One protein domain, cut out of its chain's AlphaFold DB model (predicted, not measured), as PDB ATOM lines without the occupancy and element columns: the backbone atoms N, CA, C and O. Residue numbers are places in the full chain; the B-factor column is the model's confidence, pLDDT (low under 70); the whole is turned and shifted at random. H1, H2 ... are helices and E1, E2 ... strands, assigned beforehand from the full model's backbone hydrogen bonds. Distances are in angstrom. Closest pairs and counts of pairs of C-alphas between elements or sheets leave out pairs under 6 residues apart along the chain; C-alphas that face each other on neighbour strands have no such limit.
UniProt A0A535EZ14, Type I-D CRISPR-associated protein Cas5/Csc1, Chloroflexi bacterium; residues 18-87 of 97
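Overview. This is residues 18 to 87 of the 97 residues of the protein "Type I-D CRISPR-associated protein Cas5/Csc1" of Chloroflexi bacterium (UniProt A0A535EZ14). Little regular structure: a loose winding of loops, with a small strand hairpin, E1 and E2, at one end and two short helices, H1 and H2, toward the other. Residues 52 to 60 stick out as a loop, and the unnamed tail, residues 66 to 87, runs back toward the hairpin's end. The 70 printed residues hold E1, E2, H1, H2 in chain order, an antiparallel sheet E1 - E2, and only 17 residues in named elements, class mixed. The whole is loose, radius of gyration of the C-alphas 14.2 A, spanning 35 by 31 by 19 A.

Along the chain. E1 is residues 23 to 25, from C-alpha 23 at (-22.490, -40.470, -19.576), and E2 residues 28 to 30. H1, residues 37 to 43, is 9.8 A long. H2, residues 62 to 65, ends at C-alpha 65, (-21.223, -45.119, -40.940).

Arrangement. E1 and E2 form an antiparallel hairpin at 145 degrees, with N 25 and O 28 2.8 A apart, within hydrogen-bond range. H1 and H2 are close but not clearly touching; their closest C-alphas, Tyr 38 and Tyr 62, are 7.9 A apart. E1 is apart from both helices. In H1 every O i to N i+4 pair is within hydrogen-bond range; H2 is too short for one.

Size, cuts and confidence. C-alphas 27 and 72 are farthest apart, 39.5 A. The printed part has no cut. The link H1 to H2 is long, 18 residues. pLDDT is under 70 at residues 19 to 32 and 86 to 87.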
ATOM      1  N   LEU A  18     -24.422 -25.824 -27.020       73.62
ATOM      2  CA  LEU A  18     -24.335 -27.254 -27.249       73.62
ATOM      3  C   LEU A  18     -24.643 -28.020 -25.966       73.62
ATOM      4  O   LEU A  18     -24.004 -27.814 -24.932       73.62
ATOM      5  N   TYR A  19     -25.593 -28.941 -26.063       66.69
ATOM      6  CA  TYR A  19     -25.895 -29.895 -25.008       66.69
ATOM      7  C   TYR A  19     -25.071 -31.158 -25.245       66.69
ATOM      8  O   TYR A  19     -25.153 -31.791 -26.295       66.69
ATOM      9  N   TYR A  20     -24.238 -31.506 -24.274       62.50
ATOM     10  CA  TYR A  20     -23.434 -32.719 -24.317       62.50
ATOM     11  C   TYR A  20     -24.268 -33.906 -23.825       62.50
ATOM     12  O   TYR A  20     -25.005 -33.784 -22.844       62.50
ATOM     13  N   ALA A  21     -24.118 -35.061 -24.475       56.97
ATOM     14  CA  ALA A  21     -24.693 -36.305 -23.983       56.97
ATOM     15  C   ALA A  21     -24.026 -36.676 -22.650       56.97
ATOM     16  O   ALA A  21     -22.809 -36.849 -22.579       56.97
ATOM     17  N   SER A  22     -24.820 -36.763 -21.585       55.50
ATOM     18  CA  SER A  22     -24.368 -37.193 -20.265       55.50
ATOM     19  C   SER A  22     -24.020 -38.683 -20.291       55.50
ATOM     20  O   SER A  22     -24.806 -39.506 -20.760       55.50
ATOM     21  N   ARG A  23     -22.838 -39.055 -19.784       54.62
ATOM     22  CA  ARG A  23     -22.490 -40.470 -19.576       54.62
ATOM     23  C   ARG A  23     -22.909 -40.864 -18.164       54.62
ATOM     24  O   ARG A  23     -22.495 -40.218 -17.204       54.62
ATOM     25  N   GLU A  24     -23.732 -41.905 -18.035       55.09
ATOM     26  CA  GLU A  24     -24.110 -42.476 -16.736       55.09
ATOM     27  C   GLU A  24     -23.028 -43.456 -16.270       55.09
ATOM     28  O   GLU A  24     -22.811 -44.503 -16.879       55.09
ATOM     29  N   PHE A  25     -22.342 -43.121 -15.181       58.28
ATOM     30  CA  PHE A  25     -21.426 -44.005 -14.470       58.28
ATOM     31  C   PHE A  25     -22.045 -44.371 -13.114       58.28
ATOM     32  O   PHE A  25     -21.859 -43.699 -12.094       58.28
ATOM     33  N   GLY A  26     -22.866 -45.422 -13.106       67.12
ATOM     34  CA  GLY A  26     -23.609 -45.857 -11.922       67.12
ATOM     35  C   GLY A  26     -24.665 -44.835 -11.488       67.12
ATOM     36  O   GLY A  26     -25.768 -44.826 -12.011       67.12
ATOM     37  N   ARG A  27     -24.351 -43.992 -10.498       61.03
ATOM     38  CA  ARG A  27     -25.232 -42.903 -10.020       61.03
ATOM     39  C   ARG A  27     -24.772 -41.508 -10.443       61.03
ATOM     40  O   ARG A  27     -25.440 -40.530 -10.115       61.03
ATOM     41  N   PHE A  28     -23.632 -41.414 -11.113       53.62
ATOM     42  CA  PHE A  28     -23.028 -40.152 -11.505       53.62
ATOM     43  C   PHE A  28     -23.258 -39.915 -12.991       53.62
ATOM     44  O   PHE A  28     -23.113 -40.830 -13.794       53.62
ATOM     45  N   TYR A  29     -23.607 -38.682 -13.342       55.38
ATOM     46  CA  TYR A  29     -23.632 -38.230 -14.724       55.38
ATOM     47  C   TYR A  29     -22.453 -37.285 -14.902       55.38
ATOM     48  O   TYR A  29     -22.437 -36.211 -14.296       55.38
ATOM     49  N   GLU A  30     -21.461 -37.697 -15.686       60.97
ATOM     50  CA  GLU A  30     -20.335 -36.836 -16.028       60.97
ATOM     51  C   GLU A  30     -20.472 -36.366 -17.471       60.97
ATOM     52  O   GLU A  30     -20.688 -37.147 -18.404       60.97
ATOM     53  N   THR A  31     -20.369 -35.053 -17.626       62.41
ATOM     54  CA  THR A  31     -20.478 -34.373 -18.903       62.41
ATOM     55  C   THR A  31     -19.206 -33.570 -19.105       62.41
ATOM     56  O   THR A  31     -19.065 -32.454 -18.601       62.41
ATOM     57  N   GLU A  32     -18.248 -34.154 -19.817       68.06
ATOM     58  CA  GLU A  32     -17.012 -33.456 -20.143       68.06
ATOM     59  C   GLU A  32     -17.245 -32.408 -21.235       68.06
ATOM     60  O   GLU A  32     -18.081 -32.571 -22.125       68.06
ATOM     61  N   LYS A  33     -16.460 -31.327 -21.209       74.88
ATOM     62  CA  LYS A  33     -16.564 -30.215 -22.167       74.88
ATOM     63  C   LYS A  33     -15.900 -30.531 -23.520       74.88
ATOM     64  O   LYS A  33     -15.323 -29.632 -24.121       74.88
ATOM     65  N   TYR A  34     -15.926 -31.782 -23.978       82.81
ATOM     66  CA  TYR A  34     -15.298 -32.218 -25.233       82.81
ATOM     67  C   TYR A  34     -16.335 -32.580 -26.290       82.81
ATOM     68  O   TYR A  34     -17.278 -33.333 -26.037       82.81
ATOM     69  N   LEU A  35     -16.121 -32.094 -27.513       86.44
ATOM     70  CA  LEU A  35     -16.912 -32.525 -28.662       86.44
ATOM     71  C   LEU A  35     -16.378 -33.864 -29.143       86.44
ATOM     72  O   LEU A  35     -15.219 -33.972 -29.551       86.44
ATOM     73  N   HIS A  36     -17.226 -34.886 -29.074       87.06
ATOM     74  CA  HIS A  36     -16.861 -36.224 -29.506       87.06
ATOM     75  C   HIS A  36     -16.599 -36.245 -31.013       87.06
ATOM     76  O   HIS A  36     -17.308 -35.606 -31.794       87.06
ATOM     77  N   ASN A  37     -15.587 -37.018 -31.407       91.50
ATOM     78  CA  ASN A  37     -15.178 -37.195 -32.796       91.50
ATOM     79  C   ASN A  37     -16.352 -37.571 -33.703       91.50
ATOM     80  O   ASN A  37     -16.529 -36.942 -34.734       91.50
ATOM     81  N   TYR A  38     -17.189 -38.527 -33.298       90.00
ATOM     82  CA  TYR A  38     -18.317 -38.988 -34.110       90.00
ATOM     83  C   TYR A  38     -19.294 -37.852 -34.420       90.00
ATOM     84  O   TYR A  38     -19.605 -37.608 -35.582       90.00
ATOM     85  N   GLY A  39     -19.703 -37.098 -33.395       88.69
ATOM     86  CA  GLY A  39     -20.598 -35.953 -33.562       88.69
ATOM     87  C   GLY A  39     -20.023 -34.897 -34.506       88.69
ATOM     88  O   GLY A  39     -20.741 -34.389 -35.364       88.69
ATOM     89  N   LEU A  40     -18.720 -34.621 -34.408       91.81
ATOM     90  CA  LEU A  40     -18.034 -33.713 -35.328       91.81
ATOM     91  C   LEU A  40     -17.980 -34.258 -36.755       91.81
ATOM     92  O   LEU A  40     -18.234 -33.506 -37.689       91.81
ATOM     93  N   THR A  41     -17.680 -35.544 -36.941       93.88
ATOM     94  CA  THR A  41     -17.621 -36.168 -38.270       93.88
ATOM     95  C   THR A  41     -18.954 -36.030 -39.005       93.88
ATOM     96  O   THR A  41     -18.969 -35.660 -40.181       93.88
ATOM     97  N   TYR A  42     -20.076 -36.251 -38.311       91.88
ATOM     98  CA  TYR A  42     -21.406 -36.032 -38.882       91.88
ATOM     99  C   TYR A  42     -21.702 -34.546 -39.119       91.88
ATOM    100  O   TYR A  42     -22.134 -34.181 -40.209       91.88
ATOM    101  N   ALA A  43     -21.437 -33.679 -38.135       90.62
ATOM    102  CA  ALA A  43     -21.729 -32.245 -38.229       90.62
ATOM    103  C   ALA A  43     -20.938 -31.536 -39.341       90.62
ATOM    104  O   ALA A  43     -21.431 -30.582 -39.938       90.62
ATOM    105  N   LEU A  44     -19.724 -32.008 -39.634       91.69
ATOM    106  CA  LEU A  44     -18.884 -31.508 -40.724       91.69
ATOM    107  C   LEU A  44     -19.260 -32.094 -42.094       91.69
ATOM    108  O   LEU A  44     -18.634 -31.736 -43.089       91.69
ATOM    109  N   GLY A  45     -20.253 -32.987 -42.164       92.31
ATOM    110  CA  GLY A  45     -20.708 -33.593 -43.417       92.31
ATOM    111  C   GLY A  45     -19.679 -34.525 -44.057       92.31
ATOM    112  O   GLY A  45     -19.665 -34.669 -45.274       92.31
ATOM    113  N   LEU A  46     -18.797 -35.135 -43.258       93.75
ATOM    114  CA  LEU A  46     -17.716 -35.979 -43.778       93.75
ATOM    115  C   LEU A  46     -18.172 -37.396 -44.132       93.75
ATOM    116  O   LEU A  46     -17.450 -38.094 -44.833       93.75
ATOM    117  N   VAL A  47     -19.337 -37.828 -43.642       95.12
ATOM    118  CA  VAL A  47     -19.897 -39.153 -43.928       95.12
ATOM    119  C   VAL A  47     -20.711 -39.109 -45.216       95.12
ATOM    120  O   VAL A  47     -21.746 -38.444 -45.274       95.12
ATOM    121  N   GLU A  48     -20.290 -39.876 -46.219       93.56
ATOM    122  CA  GLU A  48     -21.005 -40.027 -47.486       93.56
ATOM    123  C   GLU A  48     -21.475 -41.479 -47.724       93.56
ATOM    124  O   GLU A  48     -20.732 -42.428 -47.462       93.56
ATOM    125  N   PRO A  49     -22.718 -41.693 -48.203       92.00
ATOM    126  CA  PRO A  49     -23.806 -40.710 -48.211       92.00
ATOM    127  C   PRO A  49     -24.163 -40.277 -46.773       92.00
ATOM    128  O   PRO A  49     -23.881 -41.038 -45.839       92.00
ATOM    129  N   PRO A  50     -24.789 -39.099 -46.573       90.19
ATOM    130  CA  PRO A  50     -25.244 -38.682 -45.252       90.19
ATOM    131  C   PRO A  50     -26.142 -39.761 -44.630       90.19
ATOM    132  O   PRO A  50     -27.025 -40.284 -45.320       90.19
ATOM    133  N   PRO A  51     -25.923 -40.141 -43.361       87.56
ATOM    134  CA  PRO A  51     -26.790 -41.100 -42.691       87.56
ATOM    135  C   PRO A  51     -28.204 -40.532 -42.547       87.56
ATOM    136  O   PRO A  51     -28.413 -39.315 -42.533       87.56
ATOM    137  N   ALA A  52     -29.191 -41.420 -42.436       85.31
ATOM    138  CA  ALA A  52     -30.557 -41.002 -42.173       85.31
ATOM    139  C   ALA A  52     -30.617 -40.280 -40.819       85.31
ATOM    140  O   ALA A  52     -30.164 -40.811 -39.809       85.31
ATOM    141  N   TYR A  53     -31.204 -39.081 -40.798       79.81
ATOM    142  CA  TYR A  53     -31.384 -38.315 -39.559       79.81
ATOM    143  C   TYR A  53     -32.210 -39.085 -38.518       79.81
ATOM    144  O   TYR A  53     -32.008 -38.944 -37.315       79.81
ATOM    145  N   PHE A  54     -33.144 -39.910 -38.993       84.12
ATOM    146  CA  PHE A  54     -34.001 -40.733 -38.160       84.12
ATOM    147  C   PHE A  54     -33.592 -42.204 -38.263       84.12
ATOM    148  O   PHE A  54     -33.563 -42.770 -39.357       84.12
ATOM    149  N   ASN A  55     -33.325 -42.817 -37.110       80.31
ATOM    150  CA  ASN A  55     -33.202 -44.260 -36.959       80.31
ATOM    151  C   ASN A  55     -34.327 -44.742 -36.038       80.31
ATOM    152  O   ASN A  55     -34.340 -44.413 -34.852       80.31
ATOM    153  N   GLU A  56     -35.254 -45.517 -36.596       84.31
ATOM    154  CA  GLU A  56     -36.412 -46.056 -35.876       84.31
ATOM    155  C   GLU A  56     -36.008 -46.938 -34.691       84.31
ATOM    156  O   GLU A  56     -36.610 -46.854 -33.623       84.31
ATOM    157  N   LEU A  57     -34.947 -47.728 -34.855       87.38
ATOM    158  CA  LEU A  57     -34.440 -48.631 -33.821       87.38
ATOM    159  C   LEU A  57     -33.597 -47.900 -32.766       87.38
ATOM    160  O   LEU A  57     -33.284 -48.476 -31.731       87.38
ATOM    161  N   GLN A  58     -33.225 -46.635 -33.011       81.44
ATOM    162  CA  GLN A  58     -32.338 -45.832 -32.156       81.44
ATOM    163  C   GLN A  58     -30.991 -46.512 -31.837       81.44
ATOM    164  O   GLN A  58     -30.345 -46.215 -30.832       81.44
ATOM    165  N   GLU A  59     -30.539 -47.405 -32.720       86.00
ATOM    166  CA  GLU A  59     -29.288 -48.142 -32.558       86.00
ATOM    167  C   GLU A  59     -28.110 -47.396 -33.206       86.00
ATOM    168  O   GLU A  59     -28.213 -46.958 -34.359       86.00
ATOM    169  N   PRO A  60     -26.968 -47.244 -32.511       84.44
ATOM    170  CA  PRO A  60     -25.787 -46.634 -33.105       84.44
ATOM    171  C   PRO A  60     -25.187 -47.501 -34.220       84.44
ATOM    172  O   PRO A  60     -24.842 -48.655 -33.989       84.44
ATOM    173  N   ARG A  61     -24.985 -46.918 -35.408       88.75
ATOM    174  CA  ARG A  61     -24.422 -47.588 -36.600       88.75
ATOM    175  C   ARG A  61     -23.016 -47.100 -36.943       88.75
ATOM    176  O   ARG A  61     -22.659 -46.888 -38.099       88.75
ATOM    177  N   TYR A  62     -22.211 -46.842 -35.912       88.75
ATOM    178  CA  TYR A  62     -20.901 -46.209 -36.074       88.75
ATOM    179  C   TYR A  62     -19.948 -47.031 -36.938       88.75
ATOM    180  O   TYR A  62     -19.176 -46.460 -37.702       88.75
ATOM    181  N   GLN A  63     -19.995 -48.360 -36.829       89.88
ATOM    182  CA  GLN A  63     -19.094 -49.236 -37.571       89.88
ATOM    183  C   GLN A  63     -19.346 -49.149 -39.081       89.88
ATOM    184  O   GLN A  63     -18.398 -49.113 -39.863       89.88
ATOM    185  N   GLU A  64     -20.611 -49.078 -39.492       90.75
ATOM    186  CA  GLU A  64     -21.002 -48.967 -40.895       90.75
ATOM    187  C   GLU A  64     -20.948 -47.527 -41.412       90.75
ATOM    188  O   GLU A  64     -20.757 -47.307 -42.605       90.75
ATOM    189  N   GLU A  65     -21.171 -46.534 -40.553       92.12
ATOM    190  CA  GLU A  65     -21.223 -45.119 -40.940       92.12
ATOM    191  C   GLU A  65     -19.867 -44.434 -40.964       92.12
ATOM    192  O   GLU A  65     -19.646 -43.562 -41.800       92.12
ATOM    193  N   LEU A  66     -18.944 -44.846 -40.102       92.88
ATOM    194  CA  LEU A  66     -17.629 -44.225 -39.963       92.88
ATOM    195  C   LEU A  66     -16.516 -45.058 -40.608       92.88
ATOM    196  O   LEU A  66     -15.345 -44.914 -40.250       92.88
ATOM    197  N   SER A  67     -16.873 -45.934 -41.553       94.06
ATOM    198  CA  SER A  67     -15.899 -46.693 -42.334       94.06
ATOM    199  C   SER A  67     -15.005 -45.749 -43.142       94.06
ATOM    200  O   SER A  67     -15.440 -44.672 -43.563       94.06
ATOM    201  N   ALA A  68     -13.754 -46.154 -43.378       92.31
ATOM    202  CA  ALA A  68     -12.763 -45.329 -44.068       92.31
ATOM    203  C   ALA A  68     -13.248 -44.861 -45.451       92.31
ATOM    204  O   ALA A  68     -12.954 -43.740 -45.862       92.31
ATOM    205  N   GLU A  69     -14.026 -45.686 -46.147       92.81
ATOM    206  CA  GLU A  69     -14.603 -45.378 -47.454       92.81
ATOM    207  C   GLU A  69     -15.624 -44.241 -47.357       92.81
ATOM    208  O   GLU A  69     -15.573 -43.298 -48.146       92.81
ATOM    209  N   ARG A  70     -16.517 -44.294 -46.362       94.62
ATOM    210  CA  ARG A  70     -17.578 -43.294 -46.180       94.62
ATOM    211  C   ARG A  70     -17.053 -41.958 -45.691       94.62
ATOM    212  O   ARG A  70     -17.605 -40.932 -46.072       94.62
ATOM    213  N   VAL A  71     -15.983 -41.960 -44.892       94.44
ATOM    214  CA  VAL A  71     -15.323 -40.732 -44.410       94.44
ATOM    215  C   VAL A  71     -14.181 -40.260 -45.311       94.44
ATOM    216  O   VAL A  71     -13.406 -39.389 -44.917       94.44
ATOM    217  N   LYS A  72     -14.029 -40.837 -46.512       90.31
ATOM    218  CA  LYS A  72     -12.974 -40.488 -47.486       90.31
ATOM    219  C   LYS A  72     -11.559 -40.535 -46.894       90.31
ATOM    220  O   LYS A  72     -10.709 -39.700 -47.203       90.31
ATOM    221  N   GLY A  73     -11.313 -41.485 -45.996       90.19
ATOM    222  CA  GLY A  73     -10.041 -41.656 -45.293       90.19
ATOM    223  C   GLY A  73      -9.710 -40.548 -44.286       90.19
ATOM    224  O   GLY A  73      -8.586 -40.504 -43.790       90.19
ATOM    225  N   CYS A  74     -10.651 -39.653 -43.974       91.94
ATOM    226  CA  CYS A  74     -10.461 -38.592 -42.991       91.94
ATOM    227  C   CYS A  74     -10.798 -39.079 -41.579       91.94
ATOM    228  O   CYS A  74     -11.844 -39.678 -41.342       91.94
ATOM    229  N   TYR A  75      -9.935 -38.761 -40.615       92.94
ATOM    230  CA  TYR A  75     -10.187 -39.008 -39.199       92.94
ATOM    231  C   TYR A  75     -10.283 -37.685 -38.443       92.94
ATOM    232  O   TYR A  75      -9.365 -36.866 -38.489       92.94
ATOM    233  N   VAL A  76     -11.390 -37.486 -37.728       94.06
ATOM    234  CA  VAL A  76     -11.605 -36.305 -36.887       94.06
ATOM    235  C   VAL A  76     -11.204 -36.638 -35.456       94.06
ATOM    236  O   VAL A  76     -11.705 -37.588 -34.857       94.06
ATOM    237  N   THR A  77     -10.308 -35.846 -34.878       93.88
ATOM    238  CA  THR A  77      -9.974 -35.944 -33.453       93.88
ATOM    239  C   THR A  77     -11.037 -35.237 -32.606       93.88
ATOM    240  O   THR A  77     -11.584 -34.232 -33.067       93.88
ATOM    241  N   PRO A  78     -11.305 -35.676 -31.360       92.50
ATOM    242  CA  PRO A  78     -12.154 -34.921 -30.439       92.50
ATOM    243  C   PRO A  78     -11.697 -33.462 -30.321       92.50
ATOM    244  O   PRO A  78     -10.493 -33.193 -30.271       92.50
ATOM    245  N   ALA A  79     -12.642 -32.521 -30.275       92.31
ATOM    246  CA  ALA A  79     -12.307 -31.105 -30.145       92.31
ATOM    247  C   ALA A  79     -12.344 -30.671 -28.681       92.31
ATOM    248  O   ALA A  79     -13.302 -30.941 -27.950       92.31
ATOM    249  N   ASN A  80     -11.298 -29.955 -28.274       90.12
ATOM    250  CA  ASN A  80     -11.215 -29.316 -26.974       90.12
ATOM    251  C   ASN A  80     -11.779 -27.886 -27.038       90.12
ATOM    252  O   ASN A  80     -11.596 -27.186 -28.039       90.12
ATOM    253  N   PRO A  81     -12.423 -27.407 -25.967       87.94
ATOM    254  CA  PRO A  81     -12.951 -26.058 -25.930       87.94
ATOM    255  C   PRO A  81     -11.801 -25.057 -25.762       87.94
ATOM    256  O   PRO A  81     -10.924 -25.240 -24.919       87.94
ATOM    257  N   LEU A  82     -11.817 -23.981 -26.551       89.44
ATOM    258  CA  LEU A  82     -10.882 -22.854 -26.395       89.44
ATOM    259  C   LEU A  82     -11.492 -21.725 -25.559       89.44
ATOM    260  O   LEU A  82     -10.816 -21.108 -24.742       89.44
ATOM    261  N   LYS A  83     -12.789 -21.469 -25.754       86.56
ATOM    262  CA  LYS A  83     -13.576 -20.479 -25.020       86.56
ATOM    263  C   LYS A  83     -14.969 -21.048 -24.782       86.56
ATOM    264  O   LYS A  83     -15.604 -21.516 -25.721       86.56
ATOM    265  N   VAL A  84     -15.434 -21.002 -23.535       78.31
ATOM    266  CA  VAL A  84     -16.759 -21.494 -23.137       78.31
ATOM    267  C   VAL A  84     -17.517 -20.349 -22.483       78.31
ATOM    268  O   VAL A  84     -17.057 -19.799 -21.483       78.31
ATOM    269  N   GLY A  85     -18.656 -19.977 -23.063       72.94
ATOM    270  CA  GLY A  85     -19.678 -19.192 -22.375       72.94
ATOM    271  C   GLY A  85     -20.609 -20.147 -21.633       72.94
ATOM    272  O   GLY A  85     -20.922 -21.217 -22.148       72.94
ATOM    273  N   TYR A  86     -21.022 -19.794 -20.421       63.88
ATOM    274  CA  TYR A  86     -21.968 -20.599 -19.654       63.88
ATOM    275  C   TYR A  86     -23.350 -19.964 -19.756       63.88
ATOM    276  O   TYR A  86     -23.521 -18.796 -19.415       63.88
ATOM    277  N   SER A  87     -24.334 -20.747 -20.184       53.31
ATOM    278  CA  SER A  87     -25.735 -20.507 -19.862       53.31
ATOM    279  C   SER A  87     -26.079 -21.439 -18.705       53.31
ATOM    280  O   SER A  87     -25.983 -22.660 -18.845       53.31
TER     281      SER A  87